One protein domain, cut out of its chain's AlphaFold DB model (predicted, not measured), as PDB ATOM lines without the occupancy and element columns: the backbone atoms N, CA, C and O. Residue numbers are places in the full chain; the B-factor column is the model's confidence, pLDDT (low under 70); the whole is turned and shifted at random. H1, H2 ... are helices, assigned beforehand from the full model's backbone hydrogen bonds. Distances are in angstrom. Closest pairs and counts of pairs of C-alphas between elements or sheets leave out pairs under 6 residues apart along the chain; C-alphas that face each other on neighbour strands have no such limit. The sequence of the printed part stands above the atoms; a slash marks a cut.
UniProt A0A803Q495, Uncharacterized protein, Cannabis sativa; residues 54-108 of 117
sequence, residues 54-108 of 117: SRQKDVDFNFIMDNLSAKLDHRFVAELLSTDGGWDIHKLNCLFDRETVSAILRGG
ATOM      1  N   SER A  54     -20.571   0.695  15.383       51.47
ATOM      2  CA  SER A  54     -20.243   1.405  14.156       51.47
ATOM      3  C   SER A  54     -21.472   1.416  13.239       51.47
ATOM      4  O   SER A  54     -22.399   0.624  13.391       51.47
ATOM      5  N   ARG A  55     -21.495   2.298  12.230       51.31
ATOM      6  CA  ARG A  55     -22.479   2.168  11.133       51.31
ATOM      7  C   ARG A  55     -22.275   0.867  10.337       51.31
ATOM      8  O   ARG A  55     -23.190   0.434   9.649       51.31
ATOM      9  N   GLN A  56     -21.099   0.248  10.460       54.94
ATOM     10  CA  GLN A  56     -20.770  -1.064   9.907       54.94
ATOM     11  C   GLN A  56     -21.295  -2.169  10.828       54.94
ATOM     12  O   GLN A  56     -20.555  -2.723  11.641       54.94
ATOM     13  N   LYS A  57     -22.591  -2.463  10.688       58.16
ATOM     14  CA  LYS A  57     -23.292  -3.515  11.439       58.16
ATOM     15  C   LYS A  57     -22.614  -4.882  11.295       58.16
ATOM     16  O   LYS A  57     -22.622  -5.646  12.251       58.16
ATOM     17  N   ASP A  58     -21.972  -5.142  10.158       56.88
ATOM     18  CA  ASP A  58     -21.354  -6.436   9.844       56.88
ATOM     19  C   ASP A  58     -20.144  -6.753  10.733       56.88
ATOM     20  O   ASP A  58     -19.957  -7.891  11.151       56.88
ATOM     21  N   VAL A  59     -19.330  -5.748  11.081       59.69
ATOM     22  CA  VAL A  59     -18.132  -5.956  11.918       59.69
ATOM     23  C   VAL A  59     -18.525  -6.179  13.377       59.69
ATOM     24  O   VAL A  59     -17.969  -7.050  14.044       59.69
ATOM     25  N   ASP A  60     -19.513  -5.426  13.861       59.47
ATOM     26  CA  ASP A  60     -20.057  -5.610  15.207       59.47
ATOM     27  C   ASP A  60     -20.795  -6.948  15.326       59.47
ATOM     28  O   ASP A  60     -20.700  -7.621  16.352       59.47
ATOM     29  N   PHE A  61     -21.490  -7.362  14.266       65.44
ATOM     30  CA  PHE A  61     -22.171  -8.645  14.197       65.44
ATOM     31  C   PHE A  61     -21.189  -9.819  14.198       65.44
ATOM     32  O   PHE A  61     -21.324 -10.707  15.036       65.44
ATOM     33  N   ASN A  62     -20.160  -9.791  13.344       65.44
ATOM     34  CA  ASN A  62     -19.111 -10.814  13.340       65.44
ATOM     35  C   ASN A  62     -18.428 -10.907  14.706       65.44
ATOM     36  O   ASN A  62     -18.186 -11.997  15.204       65.44
ATOM     37  N   PHE A  63     -18.215  -9.773  15.374       67.06
ATOM     38  CA  PHE A  63     -17.656  -9.770  16.717       67.06
ATOM     39  C   PHE A  63     -18.570 -10.439  17.760       67.06
ATOM     40  O   PHE A  63     -18.096 -11.179  18.626       67.06
ATOM     41  N   ILE A  64     -19.881 -10.181  17.704       69.19
ATOM     42  CA  ILE A  64     -20.869 -10.852  18.562       69.19
ATOM     43  C   ILE A  64     -20.907 -12.351  18.240       69.19
ATOM     44  O   ILE A  64     -20.941 -13.170  19.159       69.19
ATOM     45  N   MET A  65     -20.846 -12.701  16.956       69.25
ATOM     46  CA  MET A  65     -20.848 -14.076  16.471       69.25
ATOM     47  C   MET A  65     -19.613 -14.850  16.936       69.25
ATOM     48  O   MET A  65     -19.745 -15.962  17.443       69.25
ATOM     49  N   ASP A  66     -18.433 -14.238  16.873       68.56
ATOM     50  CA  ASP A  66     -17.184 -14.794  17.392       68.56
ATOM     51  C   ASP A  66     -17.259 -15.010  18.909       68.56
ATOM     52  O   ASP A  66     -16.798 -16.025  19.425       68.56
ATOM     53  N   ASN A  67     -17.878 -14.084  19.649       68.50
ATOM     54  CA  ASN A  67     -18.032 -14.211  21.101       68.50
ATOM     55  C   ASN A  67     -19.002 -15.340  21.486       68.50
ATOM     56  O   ASN A  67     -18.772 -16.048  22.466       68.50
ATOM     57  N   LEU A  68     -20.079 -15.516  20.716       68.12
ATOM     58  CA  LEU A  68     -21.017 -16.628  20.880       68.12
ATOM     59  C   LEU A  68     -20.362 -17.957  20.500       68.12
ATOM     60  O   LEU A  68     -20.479 -18.914  21.255       68.12
ATOM     61  N   SER A  69     -19.601 -17.988  19.407       65.12
ATOM     62  CA  SER A  69     -18.850 -19.158  18.928       65.12
ATOM     63  C   SER A  69     -17.652 -19.523  19.810       65.12
ATOM     64  O   SER A  69     -17.113 -20.619  19.709       65.12
ATOM     65  N   ALA A  70     -17.202 -18.604  20.668       66.06
ATOM     66  CA  ALA A  70     -16.220 -18.887  21.711       66.06
ATOM     67  C   ALA A  70     -16.859 -19.488  22.976       66.06
ATOM     68  O   ALA A  70     -16.164 -20.114  23.774       66.06
ATOM     69  N   LYS A  71     -18.164 -19.272  23.188       67.50
ATOM     70  CA  LYS A  71     -18.918 -19.771  24.355       67.50
ATOM     71  C   LYS A  71     -19.738 -21.026  24.055       67.50
ATOM     72  O   LYS A  71     -20.044 -21.777  24.973       67.50
ATOM     73  N   LEU A  72     -20.108 -21.217  22.797       66.62
ATOM     74  CA  LEU A  72     -20.838 -22.351  22.243       66.62
ATOM     75  C   LEU A  72     -19.956 -22.984  21.169       66.62
ATOM     76  O   LEU A  72     -19.169 -22.271  20.555       66.62
ATOM     77  N   ASP A  73     -20.085 -24.283  20.905       64.94
ATOM     78  CA  ASP A  73     -19.301 -24.918  19.843       64.94
ATOM     79  C   ASP A  73     -19.492 -24.169  18.515       64.94
ATOM     80  O   ASP A  73     -20.600 -24.080  17.993       64.94
ATOM     81  N   HIS A  74     -18.402 -23.640  17.951       57.88
ATOM     82  CA  HIS A  74     -18.391 -22.863  16.702       57.88
ATOM     83  C   HIS A  74     -19.182 -23.539  15.565       57.88
ATOM     84  O   HIS A  74     -19.854 -22.888  14.765       57.88
ATOM     85  N   ARG A  75     -19.140 -24.875  15.516       65.06
ATOM     86  CA  ARG A  75     -19.898 -25.683  14.554       65.06
ATOM     87  C   ARG A  75     -21.410 -25.516  14.706       65.06
ATOM     88  O   ARG A  75     -22.105 -25.438  13.702       65.06
ATOM     89  N   PHE A  76     -21.899 -25.442  15.938       69.69
ATOM     90  CA  PHE A  76     -23.322 -25.366  16.242       69.69
ATOM     91  C   PHE A  76     -23.933 -24.057  15.739       69.69
ATOM     92  O   PHE A  76     -24.996 -24.066  15.133       69.69
ATOM     93  N   VAL A  77     -23.239 -22.929  15.913       71.69
ATOM     94  CA  VAL A  77     -23.764 -21.624  15.484       71.69
ATOM     95  C   VAL A  77     -23.732 -21.470  13.960       71.69
ATOM     96  O   VAL A  77     -24.694 -20.975  13.379       71.69
ATOM     97  N   ALA A  78     -22.680 -21.963  13.299       74.25
ATOM     98  CA  ALA A  78     -22.609 -21.998  11.837       74.25
ATOM     99  C   ALA A  78     -23.692 -22.900  11.217       74.25
ATOM    100  O   ALA A  78     -24.189 -22.620  10.132       74.25
ATOM    101  N   GLU A  79     -24.086 -23.969  11.913       76.81
ATOM    102  CA  GLU A  79     -25.124 -24.891  11.453       76.81
ATOM    103  C   GLU A  79     -26.535 -24.282  11.510       76.81
ATOM    104  O   GLU A  79     -27.385 -24.675  10.713       76.81
ATOM    105  N   LEU A  80     -26.769 -23.292  12.381       78.38
ATOM    106  CA  LEU A  80     -28.033 -22.549  12.504       78.38
ATOM    107  C   LEU A  80     -28.218 -21.456  11.439       78.38
ATOM    108  O   LEU A  80     -29.283 -20.835  11.379       78.38
ATOM    109  N   LEU A  81     -27.197 -21.201  10.623       77.75
ATOM    110  CA  LEU A  81     -27.234 -20.213   9.552       77.75
ATOM    111  C   LEU A  81     -27.518 -20.890   8.211       77.75
ATOM    112  O   LEU A  81     -27.008 -21.970   7.907       77.75
ATOM    113  N   SER A  82     -28.330 -20.223   7.403       80.25
ATOM    114  CA  SER A  82     -28.535 -20.563   6.002       80.25
ATOM    115  C   SER A  82     -27.458 -19.893   5.137       80.25
ATOM    116  O   SER A  82     -26.829 -18.911   5.542       80.25
ATOM    117  N   THR A  83     -27.219 -20.420   3.933       73.88
ATOM    118  CA  THR A  83     -26.156 -19.971   3.009       73.88
ATOM    119  C   THR A  83     -26.282 -18.491   2.610       73.88
ATOM    120  O   THR A  83     -25.297 -17.866   2.226       73.88
ATOM    121  N   ASP A  84     -27.478 -17.912   2.721       71.31
ATOM    122  CA  ASP A  84     -27.789 -16.501   2.470       71.31
ATOM    123  C   ASP A  84     -27.469 -15.560   3.652       71.31
ATOM    124  O   ASP A  84     -27.692 -14.355   3.556       71.31
ATOM    125  N   GLY A  85     -26.942 -16.085   4.765       69.44
ATOM    126  CA  GLY A  85     -26.650 -15.308   5.977       69.44
ATOM    127  C   GLY A  85     -27.874 -15.061   6.871       69.44
ATOM    128  O   GLY A  85     -27.765 -14.387   7.898       69.44
ATOM    129  N   GLY A  86     -29.035 -15.607   6.503       79.44
ATOM    130  CA  GLY A  86     -30.232 -15.674   7.333       79.44
ATOM    131  C   GLY A  86     -30.199 -16.818   8.350       79.44
ATOM    132  O   GLY A  86     -29.359 -17.716   8.299       79.44
ATOM    133  N   TRP A  87     -31.145 -16.797   9.287       83.38
ATOM    134  CA  TRP A  87     -31.390 -17.919  10.197       83.38
ATOM    135  C   TRP A  87     -32.011 -19.103   9.438       83.38
ATOM    136  O   TRP A  87     -33.015 -18.924   8.747       83.38
ATOM    137  N   ASP A  88     -31.481 -20.318   9.607       85.94
ATOM    138  CA  ASP A  88     -32.125 -21.541   9.110       85.94
ATOM    139  C   ASP A  88     -33.316 -21.896  10.014       85.94
ATOM    140  O   ASP A  88     -33.203 -22.588  11.030       85.94
ATOM    141  N   ILE A  89     -34.485 -21.371   9.649       83.56
ATOM    142  CA  ILE A  89     -35.728 -21.477  10.425       83.56
ATOM    143  C   ILE A  89     -36.128 -22.935  10.672       83.56
ATOM    144  O   ILE A  89     -36.680 -23.256  11.727       83.56
ATOM    145  N   HIS A  90     -35.854 -23.826   9.717       84.88
ATOM    146  CA  HIS A  90     -36.164 -25.242   9.870       84.88
ATOM    147  C   HIS A  90     -35.305 -25.871  10.963       84.88
ATOM    148  O   HIS A  90     -35.845 -26.527  11.853       84.88
ATOM    149  N   LYS A  91     -33.994 -25.619  10.958       83.75
ATOM    150  CA  LYS A  91     -33.105 -26.117  12.015       83.75
ATOM    151  C   LYS A  91     -33.410 -25.497  13.373       83.75
ATOM    152  O   LYS A  91     -33.416 -26.215  14.369       83.75
ATOM    153  N   LEU A  92     -33.731 -24.203  13.425       83.00
ATOM    154  CA  LEU A  92     -34.125 -23.528  14.664       83.00
ATOM    155  C   LEU A  92     -35.364 -24.156  15.304       83.00
ATOM    156  O   LEU A  92     -35.344 -24.437  16.498       83.00
ATOM    157  N   ASN A  93     -36.408 -24.421  14.518       85.31
ATOM    158  CA  ASN A  93     -37.620 -25.078  15.018       85.31
ATOM    159  C   ASN A  93     -37.387 -26.540  15.431       85.31
ATOM    160  O   ASN A  93     -38.145 -27.064  16.242       85.31
ATOM    161  N   CYS A  94     -36.367 -27.206  14.881       85.75
ATOM    162  CA  CYS A  94     -35.983 -28.560  15.289       85.75
ATOM    163  C   CYS A  94     -35.141 -28.588  16.574       85.75
ATOM    164  O   CYS A  94     -35.178 -29.582  17.294       85.75
ATOM    165  N   LEU A  95     -34.358 -27.539  16.841       80.38
ATOM    166  CA  LEU A  95     -33.378 -27.512  17.934       80.38
ATOM    167  C   LEU A  95     -33.858 -26.753  19.174       80.38
ATOM    168  O   LEU A  95     -33.393 -27.045  20.275       80.38
ATOM    169  N   PHE A  96     -34.771 -25.797  19.014       82.50
ATOM    170  CA  PHE A  96     -35.234 -24.929  20.093       82.50
ATOM    171  C   PHE A  96     -36.754 -24.948  20.228       82.50
ATOM    172  O   PHE A  96     -37.491 -25.197  19.275       82.50
ATOM    173  N   ASP A  97     -37.231 -24.642  21.431       85.94
ATOM    174  CA  ASP A  97     -38.649 -24.441  21.678       85.94
ATOM    175  C   ASP A  97     -39.179 -23.181  20.966       85.94
ATOM    176  O   ASP A  97     -38.446 -22.256  20.599       85.94
ATOM    177  N   ARG A  98     -40.501 -23.131  20.800       82.69
ATOM    178  CA  ARG A  98     -41.191 -22.060  20.073       82.69
ATOM    179  C   ARG A  98     -40.953 -20.664  20.666       82.69
ATOM    180  O   ARG A  98     -40.963 -19.687  19.913       82.69
ATOM    181  N   GLU A  99     -40.783 -20.542  21.982       78.75
ATOM    182  CA  GLU A  99     -40.572 -19.247  22.643       78.75
ATOM    183  C   GLU A  99     -39.160 -18.731  22.359       78.75
ATOM    184  O   GLU A  99     -38.992 -17.578  21.953       78.75
ATOM    185  N   THR A 100     -38.168 -19.617  22.451       81.06
ATOM    186  CA  THR A 100     -36.771 -19.337  22.106       81.06
ATOM    187  C   THR A 100     -36.623 -18.948  20.635       81.06
ATOM    188  O   THR A 100     -36.011 -17.921  20.330       81.06
ATOM    189  N   VAL A 101     -37.255 -19.681  19.710       80.88
ATOM    190  CA  VAL A 101     -37.256 -19.319  18.280       80.88
ATOM    191  C   VAL A 101     -37.912 -17.952  18.065       80.88
ATOM    192  O   VAL A 101     -37.378 -17.116  17.338       80.88
ATOM    193  N   SER A 102     -39.036 -17.668  18.734       80.12
ATOM    194  CA  SER A 102     -39.695 -16.361  18.625       80.12
ATOM    195  C   SER A 102     -38.808 -15.221  19.130       80.12
ATOM    196  O   SER A 102     -38.764 -14.168  18.494       80.12
ATOM    197  N   ALA A 103     -38.089 -15.414  20.236       76.75
ATOM    198  CA  ALA A 103     -37.169 -14.416  20.775       76.75
ATOM    199  C   ALA A 103     -36.005 -14.128  19.812       76.75
ATOM    200  O   ALA A 103     -35.683 -12.963  19.575       76.75
ATOM    201  N   ILE A 104     -35.431 -15.170  19.200       78.81
ATOM    202  CA  ILE A 104     -34.343 -15.044  18.218       78.81
ATOM    203  C   ILE A 104     -34.821 -14.296  16.968       78.81
ATOM    204  O   ILE A 104     -34.183 -13.335  16.542       78.81
ATOM    205  N   LEU A 105     -35.982 -14.664  16.420       78.50
ATOM    206  CA  LEU A 105     -36.528 -14.017  15.222       78.50
ATOM    207  C   LEU A 105     -36.965 -12.568  15.473       78.50
ATOM    208  O   LEU A 105     -36.820 -11.725  14.590       78.50
ATOM    209  N   ARG A 106     -37.438 -12.243  16.683       75.69
ATOM    210  CA  ARG A 106     -37.701 -10.851  17.098       75.69
ATOM    211  C   ARG A 106     -36.422 -10.029  17.239       75.69
ATOM    212  O   ARG A 106     -36.472  -8.816  17.059       75.69
ATOM    213  N   GLY A 107     -35.297 -10.673  17.550       67.38
ATOM    214  CA  GLY A 107     -33.974 -10.049  17.609       67.38
ATOM    215  C   GLY A 107     -33.423  -9.609  16.246       67.38
ATOM    216  O   GLY A 107     -32.482  -8.818  16.209       67.38
ATOM    217  N   GLY A 108     -34.037 -10.058  15.144       65.19
ATOM    218  CA  GLY A 108     -33.627  -9.751  13.774       65.19
ATOM    219  C   GLY A 108     -32.724 -10.820  13.156       65.19
ATOM    220  O   GLY A 108     -32.156 -11.673  13.842       65.19
TER     221      GLY A 108
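What this domain is: This is residues 54 to 108 of the 117 residues of an uncharacterized protein of Cannabis sativa (UniProt A0A803Q495). Two pairs of helices are joined by a looping link, residues 80 to 88: long H1 meets short H2 in a corner, and H3 and H4 form a loose V. Residues 54 to 64, of which 57 to 64 belong to H1, stick out. The printed part has 55 residues with four named helices, H1 to H4 in chain order, and no named strand: all helix. It is only just compact, close to loose, with a radius of gyration of the C-alphas of 11.8 A, spanning 32 by 23 by 20 A.

How they stand to each other: H1, residues 57 to 71, touches H2, residues 74 to 79, only at the corner, with its residues 68 to 69 alone; the closest C-alphas, Ser 69 and Val 77, are 6.5 A apart. Their steep tilt is 60 degrees, opposite ways. H3, residues 89 to 95, is only just apart from H2, 8.1 A at the closest. H3 and H4, residues 98 to 106, are close but not clearly touching; their closest C-alphas, Leu 92 and Val 101, are 6.4 A apart. H1 is apart from H3 and H4. In H1, H2, H3 and H4 every O i to N i+4 pair is within hydrogen-bond range.

Where its parts are: H1 begins at C-alpha 57 (-23.292, -3.515, 11.439) and measures 21.2 A. H4 measures 12.1 A, ending at C-alpha 106 (-37.701, -10.851, 17.098).

The domain as a whole: The printed part has no cut, and no link is long. Residues 54 to 76, 85 and 107 to 108 have pLDDT under 70.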